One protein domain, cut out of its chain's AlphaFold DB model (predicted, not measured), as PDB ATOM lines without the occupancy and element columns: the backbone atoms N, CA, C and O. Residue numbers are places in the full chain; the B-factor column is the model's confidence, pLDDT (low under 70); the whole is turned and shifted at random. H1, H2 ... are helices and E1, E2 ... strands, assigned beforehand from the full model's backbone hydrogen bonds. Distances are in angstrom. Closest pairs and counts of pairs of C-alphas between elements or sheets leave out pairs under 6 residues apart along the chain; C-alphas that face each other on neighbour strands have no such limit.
ATOM      1  N   LYS A   4     222.350 232.562 181.887       87.69
ATOM      2  CA  LYS A   4     221.084 231.815 181.981       87.69
ATOM      3  C   LYS A   4     220.295 232.178 183.242       87.69
ATOM      4  O   LYS A   4     219.092 232.389 183.146       87.69
ATOM      5  N   GLU A   5     220.960 232.282 184.393       86.44
ATOM      6  CA  GLU A   5     220.334 232.745 185.644       86.44
ATOM      7  C   GLU A   5     219.794 234.167 185.499       86.44
ATOM      8  O   GLU A   5     218.645 234.420 185.847       86.44
ATOM      9  N   PHE A   6     220.582 235.068 184.905       87.12
ATOM     10  CA  PHE A   6     220.136 236.437 184.669       87.12
ATOM     11  C   PHE A   6     218.907 236.493 183.758       87.12
ATOM     12  O   PHE A   6     217.936 237.162 184.091       87.12
ATOM     13  N   SER A   7     218.905 235.754 182.642       86.81
ATOM     14  CA  SER A   7     217.738 235.685 181.752       86.81
ATOM     15  C   SER A   7     216.487 235.173 182.471       86.81
ATOM     16  O   SER A   7     215.405 235.704 182.245       86.81
ATOM     17  N   ARG A   8     216.614 234.191 183.372       89.75
ATOM     18  CA  ARG A   8     215.480 233.701 184.175       89.75
ATOM     19  C   ARG A   8     214.980 234.751 185.165       89.75
ATOM     20  O   ARG A   8     213.778 234.988 185.230       89.75
ATOM     21  N   ALA A   9     215.884 235.396 185.900       88.69
ATOM     22  CA  ALA A   9     215.526 236.476 186.819       88.69
ATOM     23  C   ALA A   9     214.866 237.654 186.082       88.69
ATOM     24  O   ALA A   9     213.900 238.229 186.575       88.69
ATOM     25  N   TYR A  10     215.334 237.968 184.874       89.38
ATOM     26  CA  TYR A  10     214.755 238.995 184.015       89.38
ATOM     27  C   TYR A  10     213.319 238.665 183.576       89.38
ATOM     28  O   TYR A  10     212.444 239.522 183.672       89.38
ATOM     29  N   GLU A  11     213.035 237.426 183.160       92.12
ATOM     30  CA  GLU A  11     211.656 237.035 182.821       92.12
ATOM     31  C   GLU A  11     210.728 237.046 184.046       92.12
ATOM     32  O   GLU A  11     209.585 237.487 183.944       92.12
ATOM     33  N   ILE A  12     211.222 236.658 185.230       91.56
ATOM     34  CA  ILE A  12     210.457 236.792 186.483       91.56
ATOM     35  C   ILE A  12     210.157 238.270 186.766       91.56
ATOM     36  O   ILE A  12     209.017 238.613 187.078       91.56
ATOM     37  N   ALA A  13     211.150 239.149 186.612       88.44
ATOM     38  CA  ALA A  13     211.002 240.583 186.844       88.44
ATOM     39  C   ALA A  13     209.948 241.228 185.927       88.44
ATOM     40  O   ALA A  13     209.259 242.145 186.368       88.44
ATOM     41  N   LYS A  14     209.791 240.732 184.693       88.81
ATOM     42  CA  LYS A  14     208.774 241.194 183.733       88.81
ATOM     43  C   LYS A  14     207.358 240.685 184.004       88.81
ATOM     44  O   LYS A  14     206.413 241.273 183.495       88.81
ATOM     45  N   SER A  15     207.211 239.573 184.718       90.38
ATOM     46  CA  SER A  15     205.893 238.995 185.014       90.38
ATOM     47  C   SER A  15     205.119 239.825 186.045       90.38
ATOM     48  O   SER A  15     205.716 240.648 186.732       90.38
ATOM     49  N   ASP A  16     203.832 239.536 186.243       89.19
ATOM     50  CA  ASP A  16     203.021 240.110 187.333       89.19
ATOM     51  C   ASP A  16     203.165 239.345 188.661       89.19
ATOM     52  O   ASP A  16     202.458 239.614 189.631       89.19
ATOM     53  N   LYS A  17     204.086 238.371 188.732       88.44
ATOM     54  CA  LYS A  17     204.324 237.594 189.953       88.44
ATOM     55  C   LYS A  17     204.717 238.535 191.097       88.44
ATOM     56  O   LYS A  17     205.622 239.366 190.944       88.44
ATOM     57  N   GLU A  18     204.077 238.371 192.250       89.75
ATOM     58  CA  GLU A  18     204.493 239.027 193.486       89.75
ATOM     59  C   GLU A  18     205.838 238.446 193.948       89.75
ATOM     60  O   GLU A  18     206.023 237.229 193.995       89.75
ATOM     61  N   ILE A  19     206.808 239.317 194.244       90.44
ATOM     62  CA  ILE A  19     208.166 238.907 194.615       90.44
ATOM     63  C   ILE A  19     208.463 239.368 196.038       90.44
ATOM     64  O   ILE A  19     208.788 240.536 196.288       90.44
ATOM     65  N   ASN A  20     208.398 238.420 196.967       89.50
ATOM     66  CA  ASN A  20     208.634 238.666 198.381       89.50
ATOM     67  C   ASN A  20     210.079 238.308 198.761       89.50
ATOM     68  O   ASN A  20     210.354 237.275 199.359       89.50
ATOM     69  N   ALA A  21     211.018 239.148 198.323       88.56
ATOM     70  CA  ALA A  21     212.445 239.009 198.614       88.56
ATOM     71  C   ALA A  21     213.003 240.260 199.299       88.56
ATOM     72  O   ALA A  21     212.520 241.372 199.069       88.56
ATOM     73  N   GLU A  22     214.028 240.108 200.123       87.38
ATOM     74  CA  GLU A  22     214.677 241.234 200.791       87.38
ATOM     75  C   GLU A  22     215.775 241.827 199.901       87.38
ATOM     76  O   GLU A  22     216.523 241.095 199.257       87.38
ATOM     77  N   LEU A  23     215.847 243.161 199.822       88.31
ATOM     78  CA  LEU A  23     216.827 243.858 198.975       88.31
ATOM     79  C   LEU A  23     218.084 244.297 199.726       88.31
ATOM     80  O   LEU A  23     219.084 244.578 199.074       88.31
ATOM     81  N   HIS A  24     218.052 244.325 201.061       88.38
ATOM     82  CA  HIS A  24     219.161 244.826 201.878       88.38
ATOM     83  C   HIS A  24     220.453 244.025 201.666       88.38
ATOM     84  O   HIS A  24     221.551 244.552 201.794       88.38
ATOM     85  N   ILE A  25     220.329 242.751 201.274       88.25
ATOM     86  CA  ILE A  25     221.477 241.903 200.947       88.25
ATOM     87  C   ILE A  25     222.272 242.430 199.756       88.25
ATOM     88  O   ILE A  25     223.379 241.958 199.569       88.25
ATOM     89  N   PHE A  26     221.709 243.341 198.954       88.81
ATOM     90  CA  PHE A  26     222.359 243.975 197.812       88.81
ATOM     91  C   PHE A  26     222.914 245.362 198.143       88.81
ATOM     92  O   PHE A  26     223.457 246.012 197.257       88.81
ATOM     93  N   ASP A  27     222.786 245.866 199.367       88.44
ATOM     94  CA  ASP A  27     223.204 247.234 199.666       88.44
ATOM     95  C   ASP A  27     224.717 247.404 199.475       88.44
ATOM     96  O   ASP A  27     225.537 246.692 200.048       88.44
ATOM     97  N   GLY A  28     225.094 248.356 198.617       84.44
ATOM     98  CA  GLY A  28     226.493 248.592 198.266       84.44
ATOM     99  C   GLY A  28     227.041 247.695 197.154       84.44
ATOM    100  O   GLY A  28     228.234 247.766 196.889       84.44
ATOM    101  N   PHE A  29     226.215 246.921 196.437       84.81
ATOM    102  CA  PHE A  29     226.686 246.011 195.377       84.81
ATOM    103  C   PHE A  29     227.456 246.657 194.208       84.81
ATOM    104  O   PHE A  29     228.069 245.949 193.406       84.81
ATOM    105  N   GLY A  30     227.414 247.985 194.084       79.56
ATOM    106  CA  GLY A  30     228.230 248.757 193.140       79.56
ATOM    107  C   GLY A  30     229.649 249.070 193.636       79.56
ATOM    108  O   GLY A  30     230.494 249.458 192.834       79.56
ATOM    109  N   LEU A  31     229.936 248.889 194.928       83.75
ATOM    110  CA  LEU A  31     231.205 249.274 195.545       83.75
ATOM    111  C   LEU A  31     232.291 248.193 195.367       83.75
ATOM    112  O   LEU A  31     231.975 247.001 195.309       83.75
ATOM    113  N   PRO A  32     233.586 248.571 195.318       81.25
ATOM    114  CA  PRO A  32     234.692 247.617 195.168       81.25
ATOM    115  C   PRO A  32     234.752 246.560 196.281       81.25
ATOM    116  O   PRO A  32     234.936 245.370 195.991       81.25
ATOM    117  N   ASP A  33     234.522 247.001 197.518       86.62
ATOM    118  CA  ASP A  33     234.647 246.208 198.750       86.62
ATOM    119  C   ASP A  33     233.412 245.348 199.038       86.62
ATOM    120  O   ASP A  33     233.325 244.674 200.061       86.62
ATOM    121  N   TYR A  34     232.427 245.371 198.143       87.50
ATOM    122  CA  TYR A  34     231.242 244.555 198.298       87.50
ATOM    123  C   TYR A  34     231.577 243.080 198.062       87.50
ATOM    124  O   TYR A  34     232.025 242.691 196.974       87.50
ATOM    125  N   GLU A  35     231.353 242.252 199.073       87.69
ATOM    126  CA  GLU A  35     231.612 240.818 199.002       87.69
ATOM    127  C   GLU A  35     230.530 240.088 198.193       87.69
ATOM    128  O   GLU A  35     229.356 240.463 198.240       87.69
ATOM    129  N   PRO A  36     230.880 239.042 197.422       86.81
ATOM    130  CA  PRO A  36     229.881 238.258 196.715       86.81
ATOM    131  C   PRO A  36     228.868 237.622 197.672       86.81
ATOM    132  O   PRO A  36     229.247 236.981 198.649       86.81
ATOM    133  N   VAL A  37     227.579 237.743 197.351       87.62
ATOM    134  CA  VAL A  37     226.492 237.177 198.168       87.62
ATOM    135  C   VAL A  37     225.794 236.026 197.451       87.62
ATOM    136  O   VAL A  37     225.588 236.062 196.229       87.62
ATOM    137  N   TYR A  38     225.404 235.013 198.225       89.19
ATOM    138  CA  TYR A  38     224.509 233.956 197.769       89.19
ATOM    139  C   TYR A  38     223.070 234.456 197.806       89.19
ATOM    140  O   TYR A  38     222.608 234.964 198.822       89.19
ATOM    141  N   THR A  39     222.359 234.318 196.692       91.00
ATOM    142  CA  THR A  39     221.006 234.862 196.550       91.00
ATOM    143  C   THR A  39     220.125 233.977 195.667       91.00
ATOM    144  O   THR A  39     220.619 233.122 194.926       91.00
ATOM    145  N   THR A  40     218.811 234.200 195.713       92.62
ATOM    146  CA  THR A  40     217.825 233.523 194.860       92.62
ATOM    147  C   THR A  40     217.550 234.299 193.571       92.62
ATOM    148  O   THR A  40     217.778 235.511 193.483       92.62
ATOM    149  N   LEU A  41     216.998 233.604 192.568       91.62
ATOM    150  CA  LEU A  41     216.507 234.227 191.331       91.62
ATOM    151  C   LEU A  41     215.433 235.289 191.597       91.62
ATOM    152  O   LEU A  41     215.387 236.299 190.902       91.62
ATOM    153  N   GLU A  42     214.591 235.075 192.604       92.06
ATOM    154  CA  GLU A  42     213.513 235.992 192.981       92.06
ATOM    155  C   GLU A  42     214.064 237.294 193.570       92.06
ATOM    156  O   GLU A  42     213.639 238.375 193.171       92.06
ATOM    157  N   ALA A  43     215.078 237.218 194.431       92.00
ATOM    158  CA  ALA A  43     215.748 238.402 194.961       92.00
ATOM    159  C   ALA A  43     216.431 239.223 193.854       92.00
ATOM    160  O   ALA A  43     216.277 240.445 193.806       92.00
ATOM    161  N   VAL A  44     217.091 238.562 192.895       90.81
ATOM    162  CA  VAL A  44     217.669 239.239 191.719       90.81
ATOM    163  C   VAL A  44     216.575 239.850 190.837       90.81
ATOM    164  O   VAL A  44     216.719 240.978 190.376       90.81
ATOM    165  N   ALA A  45     215.455 239.156 190.629       90.50
ATOM    166  CA  ALA A  45     214.323 239.689 189.876       90.50
ATOM    167  C   ALA A  45     213.723 240.939 190.547       90.50
ATOM    168  O   ALA A  45     213.419 241.925 189.871       90.50
ATOM    169  N   LYS A  46     213.620 240.943 191.882       91.50
ATOM    170  CA  LYS A  46     213.203 242.121 192.653       91.50
ATOM    171  C   LYS A  46     214.200 243.270 192.519       91.50
ATOM    172  O   LYS A  46     213.776 244.409 192.343       91.50
ATOM    173  N   LEU A  47     215.502 242.977 192.549       89.44
ATOM    174  CA  LEU A  47     216.554 243.971 192.337       89.44
ATOM    175  C   LEU A  47     216.460 244.599 190.940       89.44
ATOM    176  O   LEU A  47     216.567 245.815 190.817       89.44
ATOM    177  N   ILE A  48     216.202 243.799 189.897       87.62
ATOM    178  CA  ILE A  48     215.987 244.298 188.529       87.62
ATOM    179  C   ILE A  48     214.795 245.260 188.495       87.62
ATOM    180  O   ILE A  48     214.934 246.376 187.991       87.62
ATOM    181  N   ARG A  49     213.643 244.875 189.069       88.19
ATOM    182  CA  ARG A  49     212.476 245.773 189.172       88.19
ATOM    183  C   ARG A  49     212.845 247.071 189.888       88.19
ATOM    184  O   ARG A  49     212.611 248.145 189.345       88.19
ATOM    185  N   TYR A  50     213.469 246.973 191.062       85.88
ATOM    186  CA  TYR A  50     213.872 248.124 191.872       85.88
ATOM    187  C   TYR A  50     214.791 249.086 191.113       85.88
ATOM    188  O   TYR A  50     214.542 250.287 191.098       85.88
ATOM    189  N   GLN A  51     215.811 248.570 190.428       79.56
ATOM    190  CA  GLN A  51     216.707 249.397 189.620       79.56
ATOM    191  C   GLN A  51     215.968 250.069 188.462       79.56
ATOM    192  O   GLN A  51     216.185 251.245 188.216       79.56
ATOM    193  N   THR A  52     215.041 249.365 187.807       74.44
ATOM    194  CA  THR A  52     214.243 249.931 186.706       74.44
ATOM    195  C   THR A  52     213.323 251.057 187.192       74.44
ATOM    196  O   THR A  52     213.206 252.072 186.515       74.44
ATOM    197  N   PHE A  53     212.741 250.930 188.392       66.88
ATOM    198  CA  PHE A  53     211.998 252.017 189.044       66.88
ATOM    199  C   PHE A  53     212.887 253.214 189.408       66.88
ATOM    200  O   PHE A  53     212.424 254.346 189.353       66.88
ATOM    201  N   ARG A  54     214.161 252.983 189.750       65.44
ATOM    202  CA  ARG A  54     215.133 254.043 190.073       65.44
ATOM    203  C   ARG A  54     215.761 254.720 188.855       65.44
ATOM    204  O   ARG A  54     216.432 255.732 189.009       65.44
ATOM    205  N   LEU A  55     215.532 254.227 187.637       59.53
ATOM    206  CA  LEU A  55     215.903 254.936 186.403       59.53
ATOM    207  C   LEU A  55     214.920 256.074 186.061       59.53
ATOM    208  O   LEU A  55     214.785 256.459 184.904       59.53
ATOM    209  N   ASP A  56     214.274 256.650 187.075       63.12
ATOM    210  CA  ASP A  56     213.441 257.856 187.018       63.12
ATOM    211  C   ASP A  56     214.261 259.155 186.859       63.12
ATOM    212  O   ASP A  56     213.712 260.254 186.881       63.12
ATOM    213  N   GLY A  57     215.581 259.029 186.691       56.81
ATOM    214  CA  GLY A  57     216.526 260.140 186.597       56.81
ATOM    215  C   GLY A  57     217.235 260.478 187.911       56.81
ATOM    216  O   GLY A  57     218.104 261.345 187.907       56.81
ATOM    217  N   SER A  58     216.928 259.787 189.017       63.97
ATOM    218  CA  SER A  58     217.604 259.979 190.314       63.97
ATOM    219  C   SER A  58     218.963 259.272 190.431       63.97
ATOM    220  O   SER A  58     219.720 259.539 191.366       63.97
ATOM    221  N   VAL A  59     219.288 258.369 189.501       62.94
ATOM    222  CA  VAL A  59     220.552 257.619 189.477       62.94
ATOM    223  C   VAL A  59     221.565 258.344 188.599       62.94
ATOM    224  O   VAL A  59     221.354 258.531 187.401       62.94
ATOM    225  N   ASP A  60     222.691 258.731 189.195       63.78
ATOM    226  CA  ASP A  60     223.761 259.411 188.478       63.78
ATOM    227  C   ASP A  60     224.553 258.471 187.543       63.78
ATOM    228  O   ASP A  60     224.532 257.237 187.633       63.78
ATOM    229  N   SER A  61     225.284 259.074 186.604       66.19
ATOM    230  CA  SER A  61     226.079 258.342 185.610       66.19
ATOM    231  C   SER A  61     227.164 257.456 186.238       66.19
ATOM    232  O   SER A  61     227.521 256.424 185.664       66.19
ATOM    233  N   LYS A  62     227.667 257.825 187.421       68.06
ATOM    234  CA  LYS A  62     228.699 257.072 188.138       68.06
ATOM    235  C   LYS A  62     228.132 255.763 188.691       68.06
ATOM    236  O   LYS A  62     228.703 254.700 188.453       68.06
ATOM    237  N   SER A  63     226.964 255.834 189.312       65.94
ATOM    238  CA  SER A  63     226.233 254.682 189.829       65.94
ATOM    239  C   SER A  63     225.879 253.708 188.703       65.94
ATOM    240  O   SER A  63     226.078 252.504 188.834       65.94
ATOM    241  N   LEU A  64     225.451 254.211 187.538       67.06
ATOM    242  CA  LEU A  64     225.214 253.378 186.350       67.06
ATOM    243  C   LEU A  64     226.467 252.610 185.898       67.06
ATOM    244  O   LEU A  64     226.385 251.435 185.528       67.06
ATOM    245  N   HIS A  65     227.631 253.258 185.937       69.81
ATOM    246  CA  HIS A  65     228.895 252.631 185.566       69.81
ATOM    247  C   HIS A  65     229.301 251.522 186.550       69.81
ATOM    248  O   HIS A  65     229.711 250.436 186.130       69.81
ATOM    249  N   GLU A  66     229.136 251.761 187.851       73.12
ATOM    250  CA  GLU A  66     229.412 250.796 188.923       73.12
ATOM    251  C   GLU A  66     228.520 249.546 188.806       73.12
ATOM    252  O   GLU A  66     229.007 248.410 188.845       73.12
ATOM    253  N   LEU A  67     227.226 249.734 188.528       68.62
ATOM    254  CA  LEU A  67     226.280 248.643 188.271       68.62
ATOM    255  C   LEU A  67     226.718 247.753 187.096       68.62
ATOM    256  O   LEU A  67     226.711 246.519 187.194       68.62
ATOM    257  N   ALA A  68     227.120 248.371 185.982       68.19
ATOM    258  CA  ALA A  68     227.472 247.665 184.751       68.19
ATOM    259  C   ALA A  68     228.804 246.899 184.840       68.19
ATOM    260  O   ALA A  68     228.975 245.862 184.187       68.19
ATOM    261  N   THR A  69     229.758 247.403 185.624       71.50
ATOM    262  CA  THR A  69     231.139 246.893 185.657       71.50
ATOM    263  C   THR A  69     231.419 245.974 186.845       71.50
ATOM    264  O   THR A  69     232.107 244.956 186.675       71.50
ATOM    265  N   ILE A  70     230.854 246.293 188.011       73.25
ATOM    266  CA  ILE A  70     231.125 245.628 189.289       73.25
ATOM    267  C   ILE A  70     229.936 244.753 189.678       73.25
ATOM    268  O   ILE A  70     230.093 243.534 189.800       73.25
ATOM    269  N   GLY A  71     228.737 245.338 189.760       67.81
ATOM    270  CA  GLY A  71     227.555 244.670 190.314       67.81
ATOM    271  C   GLY A  71     227.241 243.321 189.666       67.81
ATOM    272  O   GLY A  71     227.064 242.314 190.351       67.81
ATOM    273  N   ARG A  72     227.307 243.239 188.329       69.25
ATOM    274  CA  ARG A  72     227.029 241.993 187.585       69.25
ATOM    275  C   ARG A  72     227.904 240.794 187.984       69.25
ATOM    276  O   ARG A  72     227.532 239.652 187.716       69.25
ATOM    277  N   LYS A  73     229.092 241.040 188.548       75.56
ATOM    278  CA  LYS A  73     230.075 240.005 188.910       75.56
ATOM    279  C   LYS A  73     229.947 239.545 190.364       75.56
ATOM    280  O   LYS A  73     230.506 238.507 190.696       75.56
ATOM    281  N   LYS A  74     229.224 240.287 191.207       74.06
ATOM    282  CA  LYS A  74     229.168 240.078 192.663       74.06
ATOM    283  C   LYS A  74     227.963 239.252 193.135       74.06
ATOM    284  O   LYS A  74     227.821 238.989 194.320       74.06
ATOM    285  N   PHE A  75     227.111 238.787 192.225       73.62
ATOM    286  CA  PHE A  75     225.976 237.927 192.573       73.62
ATOM    287  C   PHE A  75     226.299 236.455 192.322       73.62
ATOM    288  O   PHE A  75     226.650 236.094 191.194       73.62
ATOM    289  N   MET A  76     226.132 235.586 193.320       75.25
ATOM    290  CA  MET A  76     226.175 234.129 193.160       75.25
ATOM    291  C   MET A  76     224.757 233.582 193.341       75.25
ATOM    292  O   MET A  76     224.222 233.557 194.444       75.25
ATOM    293  N   VAL A  77     224.112 233.204 192.236       66.88
ATOM    294  CA  VAL A  77     222.721 232.739 192.265       66.88
ATOM    295  C   VAL A  77     222.707 231.238 192.512       66.88
ATOM    296  O   VAL A  77     223.349 230.493 191.774       66.88
ATOM    297  N   LEU A  78     221.971 230.806 193.531       61.03
ATOM    298  CA  LEU A  78     221.668 229.395 193.757       61.03
ATOM    299  C   LEU A  78     220.362 229.070 193.022       61.03
ATOM    300  O   LEU A  78     219.355 229.760 193.213       61.03
TER     301      LEU A  78
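What this domain is: This is residues 4 to 78 of the 79 residues of an uncharacterized protein of Clostridiaceae bacterium (UniProt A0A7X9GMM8). A small parallel pair of strands, E1 and E2, lies at one end of a loose frame, whose two sides are H2, running away from the strands, and H3, running back toward them without meeting H2. H1 crosses the first half of H2 on one side, and the long unnamed stretch of residues 15 to 36 runs from the end of H1 past the other side of H2 to E1. The printed part has 75 residues, with three named helices and two named strands in the order H1, E1, H2, H3, E2; the class is mostly helix. The whole is compact, with a radius of gyration of the C-alphas of 12.0 A, and spans 31 by 28 by 22 A.

How they stand to each other: The sheet consists of E1, residues 37 to 39, and E2, residues 75 to 77, which are parallel neighbours with 37 degrees between their directions. C-alphas 38 and 76 face each other at 4.9 A. Across the pair, N 39 and O 76 are 3.0 A apart and N 76 and O 37 are 3.0 A apart, both within hydrogen-bond range. With H2, residues 41 to 54, and H3, residues 61 to 69, the strands form a strand-helix-strand unit, two parallel neighbour strands with helices between them along the chain; its crossover is right-handed. The closest C-alphas of H2 and E2, those of Leu 41 and Val 77, are 6.5 A apart. H1, residues 4 to 14, touches H2, with the C-alphas of Ala 13 and Ala 45 closest at 4.6 A. H1 and H2 run the same way at a steep tilt of 56 degrees. H3 touches no helix; it is apart from H1, from H2 and from E1. In H1, H2 and H3 every O i to N i+4 pair is within hydrogen-bond range.

Where its parts are: E1 is 6.2 A long from first to last C-alpha and E2 is 6.1 A. H2, the longest helix, measures 19.9 A, from C-alpha 41 at (216.507, 234.227, 191.331) to C-alpha 54. H3 measures 12.5 A and H1 15.6 A. H1 begins with C-alpha 4 at (221.084, 231.815, 181.981), and E2 ends with C-alpha 77 at (222.721, 232.739, 192.265).

The domain as a whole: The two C-alphas farthest apart, those of Asp 16 and Asp 33, are 34.2 A from each other. The printed part, residues 4 to 78, has no cut. The link from H1 to E1 is long, 22 residues; the link from H2 to H3 is short, and those from E1 to H2 and from H3 to E2 are tight. The mean pLDDT of the printed part is 80.9, and 19 residues are under 70: residues 53 to 65, 67 to 68, 71 to 72 and 77 to 78.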